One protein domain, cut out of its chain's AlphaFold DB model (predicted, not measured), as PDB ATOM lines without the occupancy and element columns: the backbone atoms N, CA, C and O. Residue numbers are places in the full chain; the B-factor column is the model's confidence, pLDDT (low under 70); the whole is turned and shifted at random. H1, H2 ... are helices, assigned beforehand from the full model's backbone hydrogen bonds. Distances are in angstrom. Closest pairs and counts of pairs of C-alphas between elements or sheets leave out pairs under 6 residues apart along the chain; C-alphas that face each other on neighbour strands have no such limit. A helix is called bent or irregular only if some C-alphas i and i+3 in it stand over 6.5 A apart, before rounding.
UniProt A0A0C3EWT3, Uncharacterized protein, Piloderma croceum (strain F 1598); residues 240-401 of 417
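Overview. This is residues 240 to 401 of the 417 residues of an uncharacterized protein of Piloderma croceum (strain F 1598) (UniProt A0A0C3EWT3). Picture helices crossed at steep angles: H1 packs across H2, H3 sits at the last residues of H2, and the long H6, bent but nearly straight, passes the end of H1 with its first arm and one end of H5 with its second. Residues 395 to 401 of H6 stick out, and so do residues 324 to 331, of which 329 to 331 belong to H5. The printed part has 162 residues with six named helices, H1 to H6 in order, and no named strand; the class is all helix. It is compact, with a radius of gyration of the C-alphas of 16.8 A and spans of 52 by 43 by 35 A.

Along the chain. Find C-alpha 242 at (319.813, 426.503, 407.564), where H1, residues 242 to 251, begins. Next comes H2, residues 256 to 274, 25.3 A long, with a kink of 31 degrees near residue 268; it is only just irregular, with C-alphas 269 and 272 6.9 A apart. H3, residues 290 to 295, is irregular, C-alphas 291 and 294 being 7.2 A apart. After H4, residues 316 to 319, find C-alpha 329 at (305.069, 433.077, 385.166); from there H5 runs 30.0 A to residue 350. H6, residues 368 to 401, was assigned as one helix by its hydrogen bonds but is bent: C-alphas 377 and 380 are 6.5 A apart. Its arms are H6a, residues 368 to 377, and H6b, residues 380 to 401, 31.8 A long, ending at (293.861, 462.543, 413.586).

Arrangement. Begin at the hub, H2. H1 touches it at a steep tilt of 48 degrees, opposite ways, the closest C-alphas being those of Glu 246 and Ser 259, 4.9 A apart. Residues 270 to 274 of H2 touch H3, closest at Thr 274 and Asn 292, C-alphas 4.8 A apart. H2 and H5 only just touch, with 3 pairs of C-alphas within 8 A, closest at Leu 266 and Leu 344, 7.3 A. H6a touches H1 about perpendicular, at 78 degrees; the closest C-alphas, of Leu 251 and Gly 372, are 5.5 A apart. H4 and H5 are close but not clearly touching, closest at the C-alphas of Phe 319 and Tyr 339, 6.5 A. In H1, H5, H6a and H6b every O i to N i+4 pair is within hydrogen-bond range, and H4 is too short for any O i to N i+4 pair; in H2 13 of 15 such pairs are within range, and in H3 0 of 2, beside 2 of its 3 O i to N i+3 pairs.

Size, cuts and confidence. Look at Glu 364 and Lys 401 for the C-alphas farthest apart, 54.9 A. The printed part has no cut. The links H2 to H3, H3 to H4 and H5 to H6 are long. Mean pLDDT of the printed part is 79.3; 27 residues are under 70, among them residues 297 to 316.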
ATOM      1  N   VAL A 240     319.951 430.531 414.551       94.44
ATOM      2  CA  VAL A 240     319.214 429.660 413.634       94.44
ATOM      3  C   VAL A 240     320.136 429.271 412.488       94.44
ATOM      4  O   VAL A 240     320.665 430.150 411.789       94.44
ATOM      5  N   THR A 241     320.301 427.967 412.257       95.50
ATOM      6  CA  THR A 241     321.034 427.421 411.106       95.50
ATOM      7  C   THR A 241     320.090 427.040 409.959       95.50
ATOM      8  O   THR A 241     318.878 426.899 410.138       95.50
ATOM      9  N   VAL A 242     320.625 426.895 408.737       95.44
ATOM     10  CA  VAL A 242     319.813 426.503 407.564       95.44
ATOM     11  C   VAL A 242     319.062 425.180 407.811       95.44
ATOM     12  O   VAL A 242     317.861 425.141 407.524       95.44
ATOM     13  N   PRO A 243     319.697 424.124 408.369       95.19
ATOM     14  CA  PRO A 243     318.997 422.899 408.753       95.19
ATOM     15  C   PRO A 243     317.847 423.102 409.747       95.19
ATOM     16  O   PRO A 243     316.814 422.449 409.599       95.19
ATOM     17  N   ASP A 244     317.981 424.003 410.725       94.31
ATOM     18  CA  ASP A 244     316.910 424.260 411.699       94.31
ATOM     19  C   ASP A 244     315.689 424.882 411.024       94.31
ATOM     20  O   ASP A 244     314.554 424.444 411.239       94.31
ATOM     21  N   THR A 245     315.917 425.844 410.124       94.25
ATOM     22  CA  THR A 245     314.849 426.458 409.328       94.25
ATOM     23  C   THR A 245     314.195 425.460 408.380       94.25
ATOM     24  O   THR A 245     312.967 425.392 408.317       94.25
ATOM     25  N   GLU A 246     314.984 424.650 407.667       94.69
ATOM     26  CA  GLU A 246     314.477 423.589 406.784       94.69
ATOM     27  C   GLU A 246     313.568 422.633 407.559       94.69
ATOM     28  O   GLU A 246     312.446 422.334 407.141       94.69
ATOM     29  N   ARG A 247     314.020 422.216 408.740       92.62
ATOM     30  CA  ARG A 247     313.295 421.304 409.612       92.62
ATOM     31  C   ARG A 247     312.012 421.906 410.173       92.62
ATOM     32  O   ARG A 247     310.976 421.238 410.172       92.62
ATOM     33  N   GLY A 248     312.062 423.152 410.639       91.00
ATOM     34  CA  GLY A 248     310.885 423.862 411.129       91.00
ATOM     35  C   GLY A 248     309.835 424.030 410.029       91.00
ATOM     36  O   GLY A 248     308.659 423.750 410.250       91.00
ATOM     37  N   LEU A 249     310.245 424.393 408.810       91.19
ATOM     38  CA  LEU A 249     309.336 424.524 407.668       91.19
ATOM     39  C   LEU A 249     308.724 423.177 407.254       91.19
ATOM     40  O   LEU A 249     307.519 423.105 406.995       91.19
ATOM     41  N   ALA A 250     309.512 422.100 407.277       90.88
ATOM     42  CA  ALA A 250     309.006 420.752 407.030       90.88
ATOM     43  C   ALA A 250     307.964 420.331 408.084       90.88
ATOM     44  O   ALA A 250     306.927 419.757 407.746       90.88
ATOM     45  N   LEU A 251     308.180 420.682 409.357       89.31
ATOM     46  CA  LEU A 251     307.219 420.452 410.444       89.31
ATOM     47  C   LEU A 251     305.916 421.241 410.286       89.31
ATOM     48  O   LEU A 251     304.859 420.764 410.696       89.31
ATOM     49  N   LEU A 252     305.960 422.413 409.648       88.06
ATOM     50  CA  LEU A 252     304.761 423.175 409.279       88.06
ATOM     51  C   LEU A 252     303.978 422.536 408.120       88.06
ATOM     52  O   LEU A 252     302.875 422.979 407.797       88.06
ATOM     53  N   GLY A 253     304.504 421.462 407.528       86.25
ATOM     54  CA  GLY A 253     303.871 420.718 406.447       86.25
ATOM     55  C   GLY A 253     304.268 421.202 405.056       86.25
ATOM     56  O   GLY A 253     303.557 420.898 404.097       86.25
ATOM     57  N   LEU A 254     305.364 421.956 404.937       86.00
ATOM     58  CA  LEU A 254     305.971 422.251 403.646       86.00
ATOM     59  C   LEU A 254     306.776 421.027 403.172       86.00
ATOM     60  O   LEU A 254     307.406 420.336 403.968       86.00
ATOM     61  N   ASP A 255     306.747 420.735 401.871       87.12
ATOM     62  CA  ASP A 255     307.546 419.641 401.298       87.12
ATOM     63  C   ASP A 255     309.042 419.840 401.596       87.12
ATOM     64  O   ASP A 255     309.514 420.975 401.611       87.12
ATOM     65  N   GLU A 256     309.803 418.766 401.812       88.75
ATOM     66  CA  GLU A 256     311.219 418.838 402.209       88.75
ATOM     67  C   GLU A 256     312.058 419.647 401.205       88.75
ATOM     68  O   GLU A 256     312.821 420.532 401.591       88.75
ATOM     69  N   LYS A 257     311.835 419.455 399.894       88.06
ATOM     70  CA  LYS A 257     312.554 420.223 398.866       88.06
ATOM     71  C   LYS A 257     312.211 421.705 398.950       88.06
ATOM     72  O   LYS A 257     313.104 422.550 398.911       88.06
ATOM     73  N   LYS A 258     310.921 422.029 399.067       85.69
ATOM     74  CA  LYS A 258     310.447 423.417 399.183       85.69
ATOM     75  C   LYS A 258     310.944 424.071 400.474       85.69
ATOM     76  O   LYS A 258     311.340 425.232 400.442       85.69
ATOM     77  N   SER A 259     310.982 423.317 401.568       89.62
ATOM     78  CA  SER A 259     311.498 423.740 402.872       89.62
ATOM     79  C   SER A 259     312.964 424.112 402.786       89.62
ATOM     80  O   SER A 259     313.340 425.190 403.236       89.62
ATOM     81  N   LYS A 260     313.770 423.300 402.099       93.06
ATOM     82  CA  LYS A 260     315.170 423.615 401.822       93.06
ATOM     83  C   LYS A 260     315.324 424.918 401.040       93.06
ATOM     84  O   LYS A 260     316.073 425.798 401.456       93.06
ATOM     85  N   TYR A 261     314.603 425.082 399.928       90.81
ATOM     86  CA  TYR A 261     314.667 426.320 399.135       90.81
ATOM     87  C   TYR A 261     314.232 427.555 399.936       90.81
ATOM     88  O   TYR A 261     314.897 428.589 399.879       90.81
ATOM     89  N   ALA A 262     313.148 427.446 400.704       89.75
ATOM     90  CA  ALA A 262     312.651 428.521 401.554       89.75
ATOM     91  C   ALA A 262     313.628 428.855 402.693       89.75
ATOM     92  O   ALA A 262     313.870 430.034 402.948       89.75
ATOM     93  N   ALA A 263     314.256 427.851 403.311       93.88
ATOM     94  CA  ALA A 263     315.301 428.046 404.308       93.88
ATOM     95  C   ALA A 263     316.485 428.821 403.719       93.88
ATOM     96  O   ALA A 263     316.861 429.863 404.248       93.88
ATOM     97  N   TYR A 264     317.013 428.409 402.562       93.06
ATOM     98  CA  TYR A 264     318.081 429.162 401.895       93.06
ATOM     99  C   TYR A 264     317.679 430.605 401.573       93.06
ATOM    100  O   TYR A 264     318.479 431.520 401.774       93.06
ATOM    101  N   ALA A 265     316.451 430.831 401.099       89.94
ATOM    102  CA  ALA A 265     315.957 432.175 400.814       89.94
ATOM    103  C   ALA A 265     315.909 433.042 402.084       89.94
ATOM    104  O   ALA A 265     316.428 434.160 402.078       89.94
ATOM    105  N   LEU A 266     315.361 432.518 403.185       91.38
ATOM    106  CA  LEU A 266     315.297 433.212 404.476       91.38
ATOM    107  C   LEU A 266     316.697 433.540 405.002       91.38
ATOM    108  O   LEU A 266     316.976 434.689 405.333       91.38
ATOM    109  N   HIS A 267     317.605 432.566 404.994       92.88
ATOM    110  CA  HIS A 267     318.984 432.753 405.436       92.88
ATOM    111  C   HIS A 267     319.751 433.750 404.573       92.88
ATOM    112  O   HIS A 267     320.487 434.576 405.103       92.88
ATOM    113  N   THR A 268     319.525 433.769 403.262       89.31
ATOM    114  CA  THR A 268     320.142 434.769 402.376       89.31
ATOM    115  C   THR A 268     319.677 436.189 402.715       89.31
ATOM    116  O   THR A 268     320.470 437.126 402.668       89.31
ATOM    117  N   VAL A 269     318.405 436.363 403.090       88.56
ATOM    118  CA  VAL A 269     317.847 437.682 403.428       88.56
ATOM    119  C   VAL A 269     318.189 438.121 404.853       88.56
ATOM    120  O   VAL A 269     318.414 439.311 405.076       88.56
ATOM    121  N   PHE A 270     318.240 437.196 405.813       90.06
ATOM    122  CA  PHE A 270     318.367 437.518 407.237       90.06
ATOM    123  C   PHE A 270     319.770 437.386 407.818       90.06
ATOM    124  O   PHE A 270     320.077 438.101 408.775       90.06
ATOM    125  N   SER A 271     320.633 436.534 407.262       91.19
ATOM    126  CA  SER A 271     321.976 436.313 407.820       91.19
ATOM    127  C   SER A 271     322.786 437.606 407.898       91.19
ATOM    128  O   SER A 271     323.350 437.931 408.940       91.19
ATOM    129  N   TYR A 272     322.771 438.411 406.832       90.25
ATOM    130  CA  TYR A 272     323.514 439.668 406.805       90.25
ATOM    131  C   TYR A 272     322.939 440.733 407.760       90.25
ATOM    132  O   TYR A 272     323.690 441.222 408.602       90.25
ATOM    133  N   PRO A 273     321.635 441.078 407.727       89.06
ATOM    134  CA  PRO A 273     321.067 442.062 408.652       89.06
ATOM    135  C   PRO A 273     321.124 441.675 410.137       89.06
ATOM    136  O   PRO A 273     321.055 442.563 410.988       89.06
ATOM    137  N   THR A 274     321.213 440.379 410.456       90.81
ATOM    138  CA  THR A 274     321.342 439.891 411.843       90.81
ATOM    139  C   THR A 274     322.785 439.658 412.282       90.81
ATOM    140  O   THR A 274     323.031 439.453 413.470       90.81
ATOM    141  N   SER A 275     323.751 439.723 411.366       90.31
ATOM    142  CA  SER A 275     325.170 439.568 411.683       90.31
ATOM    143  C   SER A 275     325.631 440.612 412.705       90.31
ATOM    144  O   SER A 275     325.327 441.803 412.602       90.31
ATOM    145  N   GLU A 276     326.427 440.179 413.683       86.88
ATOM    146  CA  GLU A 276     327.119 441.087 414.607       86.88
ATOM    147  C   GLU A 276     328.236 441.880 413.918       86.88
ATOM    148  O   GLU A 276     328.634 442.952 414.376       86.88
ATOM    149  N   LYS A 277     328.747 441.354 412.800       85.62
ATOM    150  CA  LYS A 277     329.853 441.937 412.045       85.62
ATOM    151  C   LYS A 277     329.318 442.743 410.869       85.62
ATOM    152  O   LYS A 277     328.487 442.257 410.105       85.62
ATOM    153  N   TRP A 278     329.860 443.952 410.699       78.62
ATOM    154  CA  TRP A 278     329.555 444.847 409.573       78.62
ATOM    155  C   TRP A 278     329.924 444.227 408.222       78.62
ATOM    156  O   TRP A 278     329.254 444.443 407.217       78.62
ATOM    157  N   MET A 279     331.010 443.454 408.213       75.69
ATOM    158  CA  MET A 279     331.422 442.664 407.076       75.69
ATOM    159  C   MET A 279     330.835 441.276 407.292       75.69
ATOM    160  O   MET A 279     331.116 440.686 408.343       75.69
ATOM    161  N   PRO A 280     330.064 440.734 406.335       63.09
ATOM    162  CA  PRO A 280     329.758 439.324 406.349       63.09
ATOM    163  C   PRO A 280     331.108 438.647 406.143       63.09
ATOM    164  O   PRO A 280     331.588 438.515 405.019       63.09
ATOM    165  N   SER A 281     331.792 438.285 407.232       53.88
ATOM    166  CA  SER A 281     332.794 437.231 407.142       53.88
ATOM    167  C   SER A 281     332.114 436.122 406.359       53.88
ATOM    168  O   SER A 281     330.957 435.866 406.681       53.88
ATOM    169  N   MET A 282     332.767 435.598 405.312       65.81
ATOM    170  CA  MET A 282     332.262 434.607 404.346       65.81
ATOM    171  C   MET A 282     331.789 433.317 405.031       65.81
ATOM    172  O   MET A 282     332.332 432.235 404.829       65.81
ATOM    173  N   ASP A 283     330.811 433.447 405.903       75.62
ATOM    174  CA  ASP A 283     330.262 432.404 406.711       75.62
ATOM    175  C   ASP A 283     329.244 431.724 405.821       75.62
ATOM    176  O   ASP A 283     328.105 432.161 405.644       75.62
ATOM    177  N   THR A 284     329.731 430.677 405.169       83.38
ATOM    178  CA  THR A 284     328.953 429.849 404.260       83.38
ATOM    179  C   THR A 284     327.784 429.168 404.968       83.38
ATOM    180  O   THR A 284     326.907 428.647 404.285       83.38
ATOM    181  N   ALA A 285     327.750 429.172 406.308       89.25
ATOM    182  CA  ALA A 285     326.633 428.648 407.081       89.25
ATOM    183  C   ALA A 285     325.413 429.588 407.099       89.25
ATOM    184  O   ALA A 285     324.328 429.144 407.468       89.25
ATOM    185  N   LEU A 286     325.566 430.855 406.679       92.69
ATOM    186  CA  LEU A 286     324.505 431.872 406.666       92.69
ATOM    187  C   LEU A 286     323.719 431.945 407.997       92.69
ATOM    188  O   LEU A 286     322.488 431.883 407.966       92.69
ATOM    189  N   PRO A 287     324.375 432.059 409.167       94.31
ATOM    190  CA  PRO A 287     323.683 432.025 410.454       94.31
ATOM    191  C   PRO A 287     322.737 433.220 410.623       94.31
ATOM    192  O   PRO A 287     323.076 434.348 410.252       94.31
ATOM    193  N   ILE A 288     321.566 432.989 411.217       92.88
ATOM    194  CA  ILE A 288     320.637 434.057 411.606       92.88
ATOM    195  C   ILE A 288     320.697 434.216 413.123       92.88
ATOM    196  O   ILE A 288     320.365 433.296 413.863       92.88
ATOM    197  N   HIS A 289     321.078 435.403 413.591       92.56
ATOM    198  CA  HIS A 289     321.207 435.672 415.023       92.56
ATOM    199  C   HIS A 289     319.902 436.257 415.563       92.56
ATOM    200  O   HIS A 289     319.553 437.407 415.269       92.56
ATOM    201  N   ILE A 290     319.191 435.493 416.391       89.62
ATOM    202  CA  ILE A 290     317.877 435.878 416.922       89.62
ATOM    203  C   ILE A 290     317.976 437.140 417.786       89.62
ATOM    204  O   ILE A 290     317.120 438.019 417.689       89.62
ATOM    205  N   ALA A 291     319.059 437.299 418.552       88.56
ATOM    206  CA  ALA A 291     319.308 438.494 419.366       88.56
ATOM    207  C   ALA A 291     319.349 439.798 418.542       88.56
ATOM    208  O   ALA A 291     319.032 440.875 419.045       88.56
ATOM    209  N   ASN A 292     319.702 439.704 417.257       88.00
ATOM    210  CA  ASN A 292     319.805 440.831 416.335       88.00
ATOM    211  C   ASN A 292     318.651 440.897 415.332       88.00
ATOM    212  O   ASN A 292     318.664 441.773 414.466       88.00
ATOM    213  N   MET A 293     317.637 440.031 415.437       82.69
ATOM    214  CA  MET A 293     316.469 440.085 414.549       82.69
ATOM    215  C   MET A 293     315.808 441.463 414.577       82.69
ATOM    216  O   MET A 293     315.449 441.986 413.521       82.69
ATOM    217  N   GLY A 294     315.802 442.118 415.745       79.88
ATOM    218  CA  GLY A 294     315.359 443.501 415.927       79.88
ATOM    219  C   GLY A 294     316.052 444.545 415.035       79.88
ATOM    220  O   GLY A 294     315.478 445.585 414.735       79.88
ATOM    221  N   LYS A 295     317.277 444.286 414.561       80.75
ATOM    222  CA  LYS A 295     318.018 445.202 413.671       80.75
ATOM    223  C   LYS A 295     317.568 445.106 412.221       80.75
ATOM    224  O   LYS A 295     317.813 446.016 411.429       80.75
ATOM    225  N   THR A 296     316.931 444.003 411.848       76.25
ATOM    226  CA  THR A 296     316.476 443.821 410.477       76.25
ATOM    227  C   THR A 296     315.327 444.785 410.194       76.25
ATOM    228  O   THR A 296     314.544 445.120 411.087       76.25
ATOM    229  N   ARG A 297     315.166 445.224 408.936       67.25
ATOM    230  CA  ARG A 297     313.967 445.988 408.521       67.25
ATOM    231  C   ARG A 297     312.680 445.270 408.963       67.25
ATOM    232  O   ARG A 297     311.699 445.904 409.346       67.25
ATOM    233  N   TRP A 298     312.747 443.943 408.962       64.81
ATOM    234  CA  TRP A 298     311.705 443.008 409.355       64.81
ATOM    235  C   TRP A 298     311.660 442.685 410.853       64.81
ATOM    236  O   TRP A 298     310.722 442.041 411.271       64.81
ATOM    237  N   GLY A 299     312.544 443.210 411.710       54.03
ATOM    238  CA  GLY A 299     312.451 443.053 413.173       54.03
ATOM    239  C   GLY A 299     312.494 444.352 413.981       54.03
ATOM    240  O   GLY A 299     312.184 444.315 415.162       54.03
ATOM    241  N   LYS A 300     312.753 445.519 413.366       49.56
ATOM    242  CA  LYS A 300     312.692 446.838 414.042       49.56
ATOM    243  C   LYS A 300     311.380 447.105 414.798       49.56
ATOM    244  O   LYS A 300     311.400 447.797 415.809       49.56
ATOM    245  N   ASN A 301     310.277 446.524 414.335       52.97
ATOM    246  CA  ASN A 301     308.966 446.578 414.976       52.97
ATOM    247  C   ASN A 301     308.557 445.188 415.490       52.97
ATOM    248  O   ASN A 301     307.443 444.734 415.246       52.97
ATOM    249  N   TRP A 302     309.478 444.462 416.125       47.94
ATOM    250  CA  TRP A 302     309.169 443.156 416.702       47.94
ATOM    251  C   TRP A 302     307.994 443.294 417.678       47.94
ATOM    252  O   TRP A 302     308.071 444.034 418.656       47.94
ATOM    253  N   GLY A 303     306.891 442.616 417.363       49.47
ATOM    254  CA  GLY A 303     305.646 442.651 418.129       49.47
ATOM    255  C   GLY A 303     304.579 443.643 417.662       49.47
ATOM    256  O   GLY A 303     303.464 443.579 418.176       49.47
ATOM    257  N   SER A 304     304.865 444.477 416.657       47.84
ATOM    258  CA  SER A 304     303.849 445.210 415.893       47.84
ATOM    259  C   SER A 304     303.805 444.620 414.478       47.84
ATOM    260  O   SER A 304     304.795 444.588 413.741       47.84
ATOM    261  N   PHE A 305     302.673 444.015 414.120       50.75
ATOM    262  CA  PHE A 305     302.548 443.221 412.895       50.75
ATOM    263  C   PHE A 305     302.440 444.104 411.620       50.75
ATOM    264  O   PHE A 305     302.296 443.597 410.513       50.75
ATOM    265  N   ASP A 306     302.599 445.423 411.715       52.44
ATOM    266  CA  ASP A 306     302.110 446.431 410.750       52.44
ATOM    267  C   ASP A 306     302.879 446.543 409.417       52.44
ATOM    268  O   ASP A 306     302.847 447.574 408.757       52.44
ATOM    269  N   ARG A 307     303.640 445.528 408.998       54.62
ATOM    270  CA  ARG A 307     304.737 445.741 408.035       54.62
ATOM    271  C   ARG A 307     304.494 445.376 406.578       54.62
ATOM    272  O   ARG A 307     305.418 445.571 405.782       54.62
ATOM    273  N   ILE A 308     303.338 444.832 406.190       56.69
ATOM    274  CA  ILE A 308     303.218 444.275 404.834       56.69
ATOM    275  C   ILE A 308     301.857 444.474 404.159       56.69
ATOM    276  O   ILE A 308     301.048 443.550 404.094       56.69
ATOM    277  N   ASP A 309     301.661 445.637 403.544       56.25
ATOM    278  CA  ASP A 309     300.468 446.004 402.753       56.25
ATOM    279  C   ASP A 309     300.195 445.063 401.560       56.25
ATOM    280  O   ASP A 309     299.163 445.136 400.910       56.25
ATOM    281  N   TRP A 310     301.144 444.184 401.221       57.72
ATOM    282  CA  TRP A 310     301.004 443.206 400.138       57.72
ATOM    283  C   TRP A 310     300.783 441.762 400.624       57.72
ATOM    284  O   TRP A 310     300.694 440.857 399.792       57.72
ATOM    285  N   VAL A 311     300.681 441.532 401.940       59.34
ATOM    286  CA  VAL A 311     300.313 440.235 402.564       59.34
ATOM    287  C   VAL A 311     298.849 440.272 403.015       59.34
ATOM    288  O   VAL A 311     298.520 439.806 404.095       59.34
ATOM    289  N   ASP A 312     297.961 440.881 402.229       54.81
ATOM    290  CA  ASP A 312     296.558 441.028 402.646       54.81
ATOM    291  C   ASP A 312     295.644 439.866 402.225       54.81
ATOM    292  O   ASP A 312     294.615 439.666 402.863       54.81
ATOM    293  N   ASP A 313     296.036 439.022 401.260       53.12
ATOM    294  CA  ASP A 313     295.049 438.156 400.585       53.12
ATOM    295  C   ASP A 313     295.454 436.690 400.364       53.12
ATOM    296  O   ASP A 313     294.782 435.987 399.614       53.12
ATOM    297  N   VAL A 314     296.536 436.187 400.967       60.47
ATOM    298  CA  VAL A 314     296.876 434.766 400.768       60.47
ATOM    299  C   VAL A 314     296.179 433.896 401.798       60.47
ATOM    300  O   VAL A 314     296.468 433.958 402.996       60.47
ATOM    301  N   GLU A 315     295.308 433.020 401.307       68.75
ATOM    302  CA  GLU A 315     294.800 431.907 402.091       68.75
ATOM    303  C   GLU A 315     295.975 431.007 402.494       68.75
ATOM    304  O   GLU A 315     296.737 430.524 401.654       68.75
ATOM    305  N   ILE A 316     296.139 430.766 403.799       68.50
ATOM    306  CA  ILE A 316     297.191 429.880 404.327       68.50
ATOM    307  C   ILE A 316     297.143 428.520 403.622       68.50
ATOM    308  O   ILE A 316     298.182 427.950 403.297       68.50
ATOM    309  N   ASP A 317     295.942 428.021 403.343       73.81
ATOM    310  CA  ASP A 317     295.757 426.749 402.655       73.81
ATOM    311  C   ASP A 317     296.302 426.782 401.215       73.81
ATOM    312  O   ASP A 317     296.887 425.792 400.783       73.81
ATOM    313  N   GLU A 318     296.234 427.918 400.510       76.06
ATOM    314  CA  GLU A 318     296.841 428.096 399.181       76.06
ATOM    315  C   GLU A 318     298.376 428.120 399.241       76.06
ATOM    316  O   GLU A 318     299.046 427.615 398.339       76.06
ATOM    317  N   PHE A 319     298.966 428.658 400.314       71.44
ATOM    318  CA  PHE A 319     300.418 428.609 400.518       71.44
ATOM    319  C   PHE A 319     300.932 427.166 400.639       71.44
ATOM    320  O   PHE A 319     301.996 426.827 400.113       71.44
ATOM    321  N   PHE A 320     300.170 426.305 401.317       72.75
ATOM    322  CA  PHE A 320     300.514 424.894 401.503       72.75
ATOM    323  C   PHE A 320     299.923 423.963 400.434       72.75
ATOM    324  O   PHE A 320     300.181 422.757 400.473       72.75
ATOM    325  N   ALA A 321     299.160 424.494 399.477       77.25
ATOM    326  CA  ALA A 321     298.552 423.707 398.418       77.25
ATOM    327  C   ALA A 321     299.606 423.175 397.421       77.25
ATOM    328  O   ALA A 321     300.646 423.803 397.175       77.25
ATOM    329  N   PRO A 322     299.365 421.999 396.816       70.62
ATOM    330  CA  PRO A 322     300.120 421.571 395.645       70.62
ATOM    331  C   PRO A 322     299.908 422.567 394.493       70.62
ATOM    332  O   PRO A 322     298.827 423.126 394.330       70.62
ATOM    333  N   GLN A 323     300.962 422.813 393.715       65.75
ATOM    334  CA  GLN A 323     300.934 423.805 392.641       65.75
ATOM    335  C   GLN A 323     300.133 423.274 391.446       65.75
ATOM    336  O   GLN A 323     300.204 422.082 391.147       65.75
ATOM    337  N   ASN A 324     299.395 424.149 390.761       73.00
ATOM    338  CA  ASN A 324     298.712 423.800 389.519       73.00
ATOM    339  C   ASN A 324     299.673 423.945 388.330       73.00
ATOM    340  O   ASN A 324     300.330 424.973 388.182       73.00
ATOM    341  N   ASP A 325     299.691 422.956 387.435       73.50
ATOM    342  CA  ASP A 325     300.622 422.902 386.293       73.50
ATOM    343  C   ASP A 325     300.389 423.994 385.223       73.50
ATOM    344  O   ASP A 325     301.212 424.177 384.329       73.50
ATOM    345  N   ASN A 326     299.284 424.746 385.308       76.25
ATOM    346  CA  ASN A 326     298.837 425.699 384.282       76.25
ATOM    347  C   ASN A 326     299.071 427.181 384.639       76.25
ATOM    348  O   ASN A 326     298.413 428.061 384.083       76.25
ATOM    349  N   GLU A 327     299.966 427.492 385.577       76.06
ATOM    350  CA  GLU A 327     300.175 428.871 386.039       76.06
ATOM    351  C   GLU A 327     301.109 429.703 385.155       76.06
ATOM    352  O   GLU A 327     302.209 429.287 384.794       76.06
ATOM    353  N   THR A 328     300.696 430.941 384.863       79.00
ATOM    354  CA  THR A 328     301.536 431.917 384.161       79.00
ATOM    355  C   THR A 328     302.717 432.329 385.042       79.00
ATOM    356  O   THR A 328     302.571 432.515 386.250       79.00
ATOM    357  N   TRP A 329     303.881 432.599 384.441       62.69
ATOM    358  CA  TRP A 329     305.069 433.077 385.166       62.69
ATOM    359  C   TRP A 329     304.808 434.341 386.009       62.69
ATOM    360  O   TRP A 329     305.321 434.466 387.118       62.69
ATOM    361  N   SER A 330     303.962 435.258 385.523       69.19
ATOM    362  CA  SER A 330     303.524 436.438 386.287       69.19
ATOM    363  C   SER A 330     302.755 436.054 387.558       69.19
ATOM    364  O   SER A 330     302.968 436.659 388.608       69.19
ATOM    365  N   ASP A 331     301.888 435.046 387.479       76.94
ATOM    366  CA  ASP A 331     301.098 434.577 388.620       76.94
ATOM    367  C   ASP A 331     301.999 433.851 389.616       76.94
ATOM    368  O   ASP A 331     301.946 434.140 390.807       76.94
ATOM    369  N   SER A 332     302.931 433.030 389.122       71.12
ATOM    370  CA  SER A 332     303.983 432.413 389.936       71.12
ATOM    371  C   SER A 332     304.872 433.449 390.636       71.12
ATOM    372  O   SER A 332     305.235 433.258 391.793       71.12
ATOM    373  N   PHE A 333     305.215 434.564 389.980       65.38
ATOM    374  CA  PHE A 333     306.050 435.614 390.573       65.38
ATOM    375  C   PHE A 333     305.301 436.445 391.622       65.38
ATOM    376  O   PHE A 333     305.832 436.693 392.707       65.38
ATOM    377  N   LYS A 334     304.060 436.863 391.330       73.88
ATOM    378  CA  LYS A 334     303.201 437.559 392.305       73.88
ATOM    379  C   LYS A 334     302.979 436.693 393.538       73.88
ATOM    380  O   LYS A 334     303.181 437.160 394.658       73.88
ATOM    381  N   ARG A 335     302.670 435.418 393.313       74.69
ATOM    382  CA  ARG A 335     302.497 434.445 394.379       74.69
ATOM    383  C   ARG A 335     303.793 434.189 395.130       74.69
ATOM    384  O   ARG A 335     303.786 434.199 396.346       74.69
ATOM    385  N   GLY A 336     304.924 434.099 394.433       72.62
ATOM    386  CA  GLY A 336     306.253 434.001 395.037       72.62
ATOM    387  C   GLY A 336     306.574 435.170 395.972       72.62
ATOM    388  O   GLY A 336     307.091 434.948 397.065       72.62
ATOM    389  N   ARG A 337     306.211 436.408 395.603       73.38
ATOM    390  CA  ARG A 337     306.321 437.562 396.509       73.38
ATOM    391  C   ARG A 337     305.452 437.382 397.744       73.38
ATOM    392  O   ARG A 337     305.973 437.506 398.844       73.38
ATOM    393  N   GLN A 338     304.170 437.071 397.576       74.56
ATOM    394  CA  GLN A 338     303.251 436.903 398.705       74.56
ATOM    395  C   GLN A 338     303.666 435.743 399.627       74.56
ATOM    396  O   GLN A 338     303.707 435.902 400.845       74.56
ATOM    397  N   TYR A 339     304.073 434.616 399.042       78.25
ATOM    398  CA  TYR A 339     304.646 433.460 399.727       78.25
ATOM    399  C   TYR A 339     305.880 433.839 400.527       78.25
ATOM    400  O   TYR A 339     306.020 433.418 401.670       78.25
ATOM    401  N   PHE A 340     306.750 434.672 399.961       80.12
ATOM    402  CA  PHE A 340     307.896 435.181 400.689       80.12
ATOM    403  C   PHE A 340     307.468 436.028 401.895       80.12
ATOM    404  O   PHE A 340     308.019 435.856 402.972       80.12
ATOM    405  N   GLY A 341     306.442 436.873 401.768       78.75
ATOM    406  CA  GLY A 341     305.908 437.647 402.899       78.75
ATOM    407  C   GLY A 341     305.342 436.786 404.021       78.75
ATOM    408  O   GLY A 341     305.652 437.022 405.185       78.75
ATOM    409  N   ILE A 342     304.572 435.752 403.680       78.31
ATOM    410  CA  ILE A 342     304.069 434.783 404.664       78.31
ATOM    411  C   ILE A 342     305.221 434.006 405.295       78.31
ATOM    412  O   ILE A 342     305.231 433.824 406.506       78.31
ATOM    413  N   LEU A 343     306.211 433.578 404.509       81.81
ATOM    414  CA  LEU A 343     307.404 432.908 405.028       81.81
ATOM    415  C   LEU A 343     308.159 433.791 406.018       81.81
ATOM    416  O   LEU A 343     308.554 433.300 407.069       81.81
ATOM    417  N   LEU A 344     308.327 435.079 405.713       82.75
ATOM    418  CA  LEU A 344     308.934 436.041 406.632       82.75
ATOM    419  C   LEU A 344     308.122 436.158 407.924       82.75
ATOM    420  O   LEU A 344     308.709 436.098 408.998       82.75
ATOM    421  N   LEU A 345     306.793 436.262 407.828       80.12
ATOM    422  CA  LEU A 345     305.905 436.334 408.989       80.12
ATOM    423  C   LEU A 345     305.988 435.065 409.852       80.12
ATOM    424  O   LEU A 345     306.136 435.149 411.070       80.12
ATOM    425  N   ILE A 346     305.921 433.888 409.223       82.56
ATOM    426  CA  ILE A 346     306.062 432.586 409.885       82.56
ATOM    427  C   ILE A 346     307.427 432.485 410.560       82.56
ATOM    428  O   ILE A 346     307.511 432.024 411.693       82.56
ATOM    429  N   PHE A 347     308.489 432.908 409.877       84.81
ATOM    430  CA  PHE A 347     309.852 432.856 410.388       84.81
ATOM    431  C   PHE A 347     310.055 433.803 411.575       84.81
ATOM    432  O   PHE A 347     310.555 433.400 412.626       84.81
ATOM    433  N   GLU A 348     309.609 435.050 411.449       80.06
ATOM    434  CA  GLU A 348     309.641 436.045 412.521       80.06
ATOM    435  C   GLU A 348     308.873 435.550 413.752       80.06
ATOM    436  O   GLU A 348     309.369 435.620 414.875       80.06
ATOM    437  N   TRP A 349     307.698 434.957 413.549       81.62
ATOM    438  CA  TRP A 349     306.935 434.357 414.634       81.62
ATOM    439  C   TRP A 349     307.630 433.118 415.225       81.62
ATOM    440  O   TRP A 349     307.797 433.014 416.439       81.62
ATOM    441  N   GLY A 350     308.106 432.191 414.397       80.94
ATOM    442  CA  GLY A 350     308.731 430.955 414.873       80.94
ATOM    443  C   GLY A 350     310.061 431.189 415.599       80.94
ATOM    444  O   GLY A 350     310.432 430.418 416.480       80.94
ATOM    445  N   THR A 351     310.757 432.289 415.305       81.31
ATOM    446  CA  THR A 351     311.963 432.722 416.038       81.31
ATOM    447  C   THR A 351     311.657 433.463 417.343       81.31
ATOM    448  O   THR A 351     312.574 433.857 418.068       81.31
ATOM    449  N   THR A 352     310.380 433.639 417.688       76.81
ATOM    450  CA  THR A 352     309.948 434.187 418.983       76.81
ATOM    451  C   THR A 352     309.179 433.167 419.813       76.81
ATOM    452  O   THR A 352     309.237 433.231 421.040       76.81
ATOM    453  N   TRP A 353     308.503 432.204 419.181       78.06
ATOM    454  CA  TRP A 353     307.665 431.263 419.905       78.06
ATOM    455  C   TRP A 353     308.468 430.217 420.678       78.06
ATOM    456  O   TRP A 353     309.229 429.468 420.058       78.06
ATOM    457  N   PRO A 354     308.251 430.085 422.000       79.38
ATOM    458  CA  PRO A 354     308.881 429.045 422.796       79.38
ATOM    459  C   PRO A 354     308.305 427.681 422.403       79.38
ATOM    460  O   PRO A 354     307.178 427.339 422.761       79.38
ATOM    461  N   PHE A 355     309.051 426.901 421.627       82.12
ATOM    462  CA  PHE A 355     308.610 425.594 421.148       82.12
ATOM    463  C   PHE A 355     309.765 424.607 421.187       82.12
ATOM    464  O   PHE A 355     310.730 424.740 420.441       82.12
ATOM    465  N   TYR A 356     309.655 423.588 422.036       84.88
ATOM    466  CA  TYR A 356     310.664 422.540 422.097       84.88
ATOM    467  C   TYR A 356     310.418 421.517 420.987       84.88
ATOM    468  O   TYR A 356     309.387 420.840 420.983       84.88
ATOM    469  N   ILE A 357     311.391 421.355 420.091       84.12
ATOM    470  CA  ILE A 357     311.389 420.310 419.067       84.12
ATOM    471  C   ILE A 357     312.453 419.275 419.452       84.12
ATOM    472  O   ILE A 357     313.632 419.615 419.533       84.12
ATOM    473  N   PRO A 358     312.086 418.003 419.697       84.06
ATOM    474  CA  PRO A 358     313.064 416.977 420.063       84.06
ATOM    475  C   PRO A 358     314.078 416.781 418.929       84.06
ATOM    476  O   PRO A 358     313.654 416.811 417.784       84.06
ATOM    477  N   PRO A 359     315.374 416.531 419.173       85.06
ATOM    478  CA  PRO A 359     316.408 416.433 418.131       85.06
ATOM    479  C   PRO A 359     316.394 415.085 417.374       85.06
ATOM    480  O   PRO A 359     317.416 414.424 417.238       85.06
ATOM    481  N   VAL A 360     315.223 414.650 416.906       88.38
ATOM    482  CA  VAL A 360     315.021 413.424 416.111       88.38
ATOM    483  C   VAL A 360     314.532 413.775 414.700       88.38
ATOM    484  O   VAL A 360     313.885 414.811 414.541       88.38
ATOM    485  N   PRO A 361     314.793 412.972 413.655       86.94
ATOM    486  CA  PRO A 361     314.247 413.216 412.317       86.94
ATOM    487  C   PRO A 361     312.746 413.547 412.345       86.94
ATOM    488  O   PRO A 361     311.996 412.997 413.151       86.94
ATOM    489  N   VAL A 362     312.285 414.464 411.482       84.56
ATOM    490  CA  VAL A 362     310.890 414.969 411.493       84.56
ATOM    491  C   VAL A 362     309.870 413.831 411.423       84.56
ATOM    492  O   VAL A 362     308.827 413.883 412.068       84.56
ATOM    493  N   GLN A 363     310.204 412.780 410.682       86.56
ATOM    494  CA  GLN A 363     309.379 411.598 410.470       86.56
ATOM    495  C   GLN A 363     309.202 410.763 411.748       86.56
ATOM    496  O   GLN A 363     308.182 410.094 411.898       86.56
ATOM    497  N   GLU A 364     310.163 410.827 412.671       88.19
ATOM    498  CA  GLU A 364     310.149 410.112 413.952       88.19
ATOM    499  C   GLU A 364     309.417 410.886 415.050       88.19
ATOM    500  O   GLU A 364     309.088 410.322 416.094       88.19
ATOM    501  N   ILE A 365     309.124 412.174 414.830       85.12
ATOM    502  CA  ILE A 365     308.355 412.960 415.790       85.12
ATOM    503  C   ILE A 365     306.917 412.426 415.791       85.12
ATOM    504  O   ILE A 365     306.228 412.490 414.759       85.12
ATOM    505  N   PRO A 366     306.429 411.924 416.942       80.25
ATOM    506  CA  PRO A 366     305.049 411.501 417.040       80.25
ATOM    507  C   PRO A 366     304.174 412.726 416.771       80.25
ATOM    508  O   PRO A 366     304.413 413.800 417.331       80.25
ATOM    509  N   PHE A 367     303.184 412.557 415.894       82.44
ATOM    510  CA  PHE A 367     302.231 413.598 415.500       82.44
ATOM    511  C   PHE A 367     302.815 414.761 414.672       82.44
ATOM    512  O   PHE A 367     302.184 415.812 414.578       82.44
ATOM    513  N   HIS A 368     303.961 414.594 413.992       83.38
ATOM    514  CA  HIS A 368     304.542 415.648 413.134       83.38
ATOM    515  C   HIS A 368     303.540 416.254 412.129       83.38
ATOM    516  O   HIS A 368     303.496 417.470 411.949       83.38
ATOM    517  N   LYS A 369     302.669 415.429 411.526       84.31
ATOM    518  CA  LYS A 369     301.610 415.891 410.604       84.31
ATOM    519  C   LYS A 369     300.546 416.735 411.300       84.31
ATOM    520  O   LYS A 369     299.974 417.653 410.709       84.31
ATOM    521  N   GLU A 370     300.253 416.403 412.548       85.94
ATOM    522  CA  GLU A 370     299.222 417.070 413.329       85.94
ATOM    523  C   GLU A 370     299.741 418.392 413.885       85.94
ATOM    524  O   GLU A 370     298.997 419.363 413.855       85.94
ATOM    525  N   ILE A 371     301.023 418.478 414.268       83.75
ATOM    526  CA  ILE A 371     301.674 419.739 414.663       83.75
ATOM    527  C   ILE A 371     301.546 420.767 413.538       83.75
ATOM    528  O   ILE A 371     300.999 421.846 413.763       83.75
ATOM    529  N   GLY A 372     301.950 420.418 412.313       83.38
ATOM    530  CA  GLY A 372     301.795 421.318 411.167       83.38
ATOM    531  C   GLY A 372     300.333 421.696 410.917       83.38
ATOM    532  O   GLY A 372     300.020 422.838 410.595       83.38
ATOM    533  N   THR A 373     299.397 420.772 411.133       85.00
ATOM    534  CA  THR A 373     297.960 421.055 410.994       85.00
ATOM    535  C   THR A 373     297.445 422.003 412.081       85.00
ATOM    536  O   THR A 373     296.710 422.935 411.764       85.00
ATOM    537  N   VAL A 374     297.857 421.827 413.338       82.00
ATOM    538  CA  VAL A 374     297.512 422.721 414.453       82.00
ATOM    539  C   VAL A 374     298.089 424.109 414.212       82.00
ATOM    540  O   VAL A 374     297.360 425.094 414.319       82.00
ATOM    541  N   VAL A 375     299.364 424.210 413.828       81.50
ATOM    542  CA  VAL A 375     299.979 425.512 413.552       81.50
ATOM    543  C   VAL A 375     299.244 426.209 412.404       81.50
ATOM    544  O   VAL A 375     298.847 427.362 412.544       81.50
ATOM    545  N   ARG A 376     298.964 425.500 411.304       82.56
ATOM    546  CA  ARG A 376     298.285 426.078 410.133       82.56
ATOM    547  C   ARG A 376     296.834 426.466 410.369       82.56
ATOM    548  O   ARG A 376     296.405 427.479 409.835       82.56
ATOM    549  N   LYS A 377     296.076 425.680 411.136       83.38
ATOM    550  CA  LYS A 377     294.630 425.900 411.309       83.38
ATOM    551  C   LYS A 377     294.261 426.696 412.552       83.38
ATOM    552  O   LYS A 377     293.215 427.333 412.559       83.38
ATOM    553  N   ALA A 378     295.072 426.651 413.605       79.19
ATOM    554  CA  ALA A 378     294.788 427.375 414.845       79.19
ATOM    555  C   ALA A 378     295.681 428.606 415.006       79.19
ATOM    556  O   ALA A 378     295.194 429.701 415.283       79.19
ATOM    557  N   ILE A 379     296.989 428.435 414.828       78.44
ATOM    558  CA  ILE A 379     297.959 429.465 415.205       78.44
ATOM    559  C   ILE A 379     298.072 430.542 414.121       78.44
ATOM    560  O   ILE A 379     297.848 431.715 414.412       78.44
ATOM    561  N   LEU A 380     298.353 430.163 412.871       80.19
ATOM    562  CA  LEU A 380     298.526 431.125 411.776       80.19
ATOM    563  C   LEU A 380     297.282 432.001 411.531       80.19
ATOM    564  O   LEU A 380     297.450 433.215 411.440       80.19
ATOM    565  N   PRO A 381     296.038 431.478 411.507       81.50
ATOM    566  CA  PRO A 381     294.859 432.316 411.303       81.50
ATOM    567  C   PRO A 381     294.636 433.295 412.457       81.50
ATOM    568  O   PRO A 381     294.186 434.418 412.236       81.50
ATOM    569  N   THR A 382     294.995 432.905 413.684       76.38
ATOM    570  CA  THR A 382     294.943 433.802 414.848       76.38
ATOM    571  C   THR A 382     295.944 434.946 414.692       76.38
ATOM    572  O   THR A 382     295.585 436.102 414.908       76.38
ATOM    573  N   ILE A 383     297.172 434.649 414.254       73.88
ATOM    574  CA  ILE A 383     298.198 435.666 413.981       73.88
ATOM    575  C   ILE A 383     297.728 436.619 412.881       73.88
ATOM    576  O   ILE A 383     297.768 437.829 413.074       73.88
ATOM    577  N   LEU A 384     297.225 436.088 411.763       78.25
ATOM    578  CA  LEU A 384     296.726 436.907 410.655       78.25
ATOM    579  C   LEU A 384     295.513 437.755 411.059       78.25
ATOM    580  O   LEU A 384     295.418 438.917 410.673       78.25
ATOM    581  N   SER A 385     294.603 437.217 411.876       78.62
ATOM    582  CA  SER A 385     293.465 437.988 412.392       78.62
ATOM    583  C   SER A 385     293.924 439.132 413.295       78.62
ATOM    584  O   SER A 385     293.412 440.242 413.174       78.62
ATOM    585  N   ASN A 386     294.905 438.889 414.167       74.75
ATOM    586  CA  ASN A 386     295.465 439.926 415.035       74.75
ATOM    587  C   ASN A 386     296.209 440.995 414.228       74.75
ATOM    588  O   ASN A 386     296.022 442.181 414.482       74.75
ATOM    589  N   LEU A 387     296.975 440.581 413.215       72.38
ATOM    590  CA  LEU A 387     297.612 441.468 412.242       72.38
ATOM    591  C   LEU A 387     296.581 442.381 411.562       72.38
ATOM    592  O   LEU A 387     296.767 443.595 411.510       72.38
ATOM    593  N   LYS A 388     295.472 441.816 411.078       79.00
ATOM    594  CA  LYS A 388     294.408 442.587 410.427       79.00
ATOM    595  C   LYS A 388     293.770 443.603 411.380       79.00
ATOM    596  O   LYS A 388     293.590 444.758 411.010       79.00
ATOM    597  N   ARG A 389     293.483 443.200 412.623       77.62
ATOM    598  CA  ARG A 389     292.923 444.103 413.644       77.62
ATOM    599  C   ARG A 389     293.873 445.241 414.008       77.62
ATOM    600  O   ARG A 389     293.403 446.355 414.211       77.62
ATOM    601  N   ALA A 390     295.178 444.975 414.083       71.56
ATOM    602  CA  ALA A 390     296.182 446.008 414.340       71.56
ATOM    603  C   ALA A 390     296.161 447.084 413.239       71.56
ATOM    604  O   ALA A 390     296.042 448.268 413.538       71.56
ATOM    605  N   ARG A 391     296.104 446.671 411.965       74.75
ATOM    606  CA  ARG A 391     295.983 447.600 410.825       74.75
ATOM    607  C   ARG A 391     294.703 448.424 410.846       74.75
ATOM    608  O   ARG A 391     294.722 449.618 410.545       74.75
ATOM    609  N   GLU A 392     293.579 447.790 411.168       80.75
ATOM    610  CA  GLU A 392     292.291 448.480 411.278       80.75
ATOM    611  C   GLU A 392     292.315 449.519 412.413       80.75
ATOM    612  O   GLU A 392     291.753 450.605 412.264       80.75
ATOM    613  N   ALA A 393     292.997 449.226 413.525       77.56
ATOM    614  CA  ALA A 393     293.178 450.169 414.625       77.56
ATOM    615  C   ALA A 393     294.034 451.380 414.213       77.56
ATOM    616  O   ALA A 393     293.600 452.515 414.422       77.56
ATOM    617  N   ASP A 394     295.171 451.155 413.551       76.44
ATOM    618  CA  ASP A 394     296.054 452.226 413.067       76.44
ATOM    619  C   ASP A 394     295.354 453.132 412.047       76.44
ATOM    620  O   ASP A 394     295.393 454.360 412.153       76.44
ATOM    621  N   SER A 395     294.619 452.528 411.108       81.88
ATOM    622  CA  SER A 395     293.825 453.257 410.110       81.88
ATOM    623  C   SER A 395     292.751 454.131 410.771       81.88
ATOM    624  O   SER A 395     292.482 455.256 410.341       81.88
ATOM    625  N   ASN A 396     292.132 453.640 411.847       85.12
ATOM    626  CA  ASN A 396     291.141 454.397 412.609       85.12
ATOM    627  C   ASN A 396     291.775 455.550 413.398       85.12
ATOM    628  O   ASN A 396     291.181 456.630 413.479       85.12
ATOM    629  N   GLU A 397     292.971 455.364 413.960       84.69
ATOM    630  CA  GLU A 397     293.704 456.445 414.620       84.69
ATOM    631  C   GLU A 397     294.128 457.539 413.641       84.69
ATOM    632  O   GLU A 397     294.003 458.727 413.956       84.69
ATOM    633  N   GLU A 398     294.589 457.166 412.448       82.25
ATOM    634  CA  GLU A 398     294.956 458.116 411.400       82.25
ATOM    635  C   GLU A 398     293.735 458.914 410.925       82.25
ATOM    636  O   GLU A 398     293.762 460.148 410.936       82.25
ATOM    637  N   ASN A 399     292.611 458.244 410.654       84.44
ATOM    638  CA  ASN A 399     291.350 458.907 410.307       84.44
ATOM    639  C   ASN A 399     290.863 459.860 411.412       84.44
ATOM    640  O   ASN A 399     290.357 460.954 411.132       84.44
ATOM    641  N   LYS A 400     291.045 459.480 412.683       87.38
ATOM    642  CA  LYS A 400     290.699 460.325 413.831       87.38
ATOM    643  C   LYS A 400     291.608 461.553 413.927       87.38
ATOM    644  O   LYS A 400     291.110 462.635 414.232       87.38
ATOM    645  N   LYS A 401     292.909 461.418 413.638       83.88
ATOM    646  CA  LYS A 401     293.861 462.543 413.586       83.88
ATOM    647  C   LYS A 401     293.531 463.510 412.451       83.88
ATOM    648  O   LYS A 401     293.492 464.713 412.694       83.88
TER     649      LYS A 401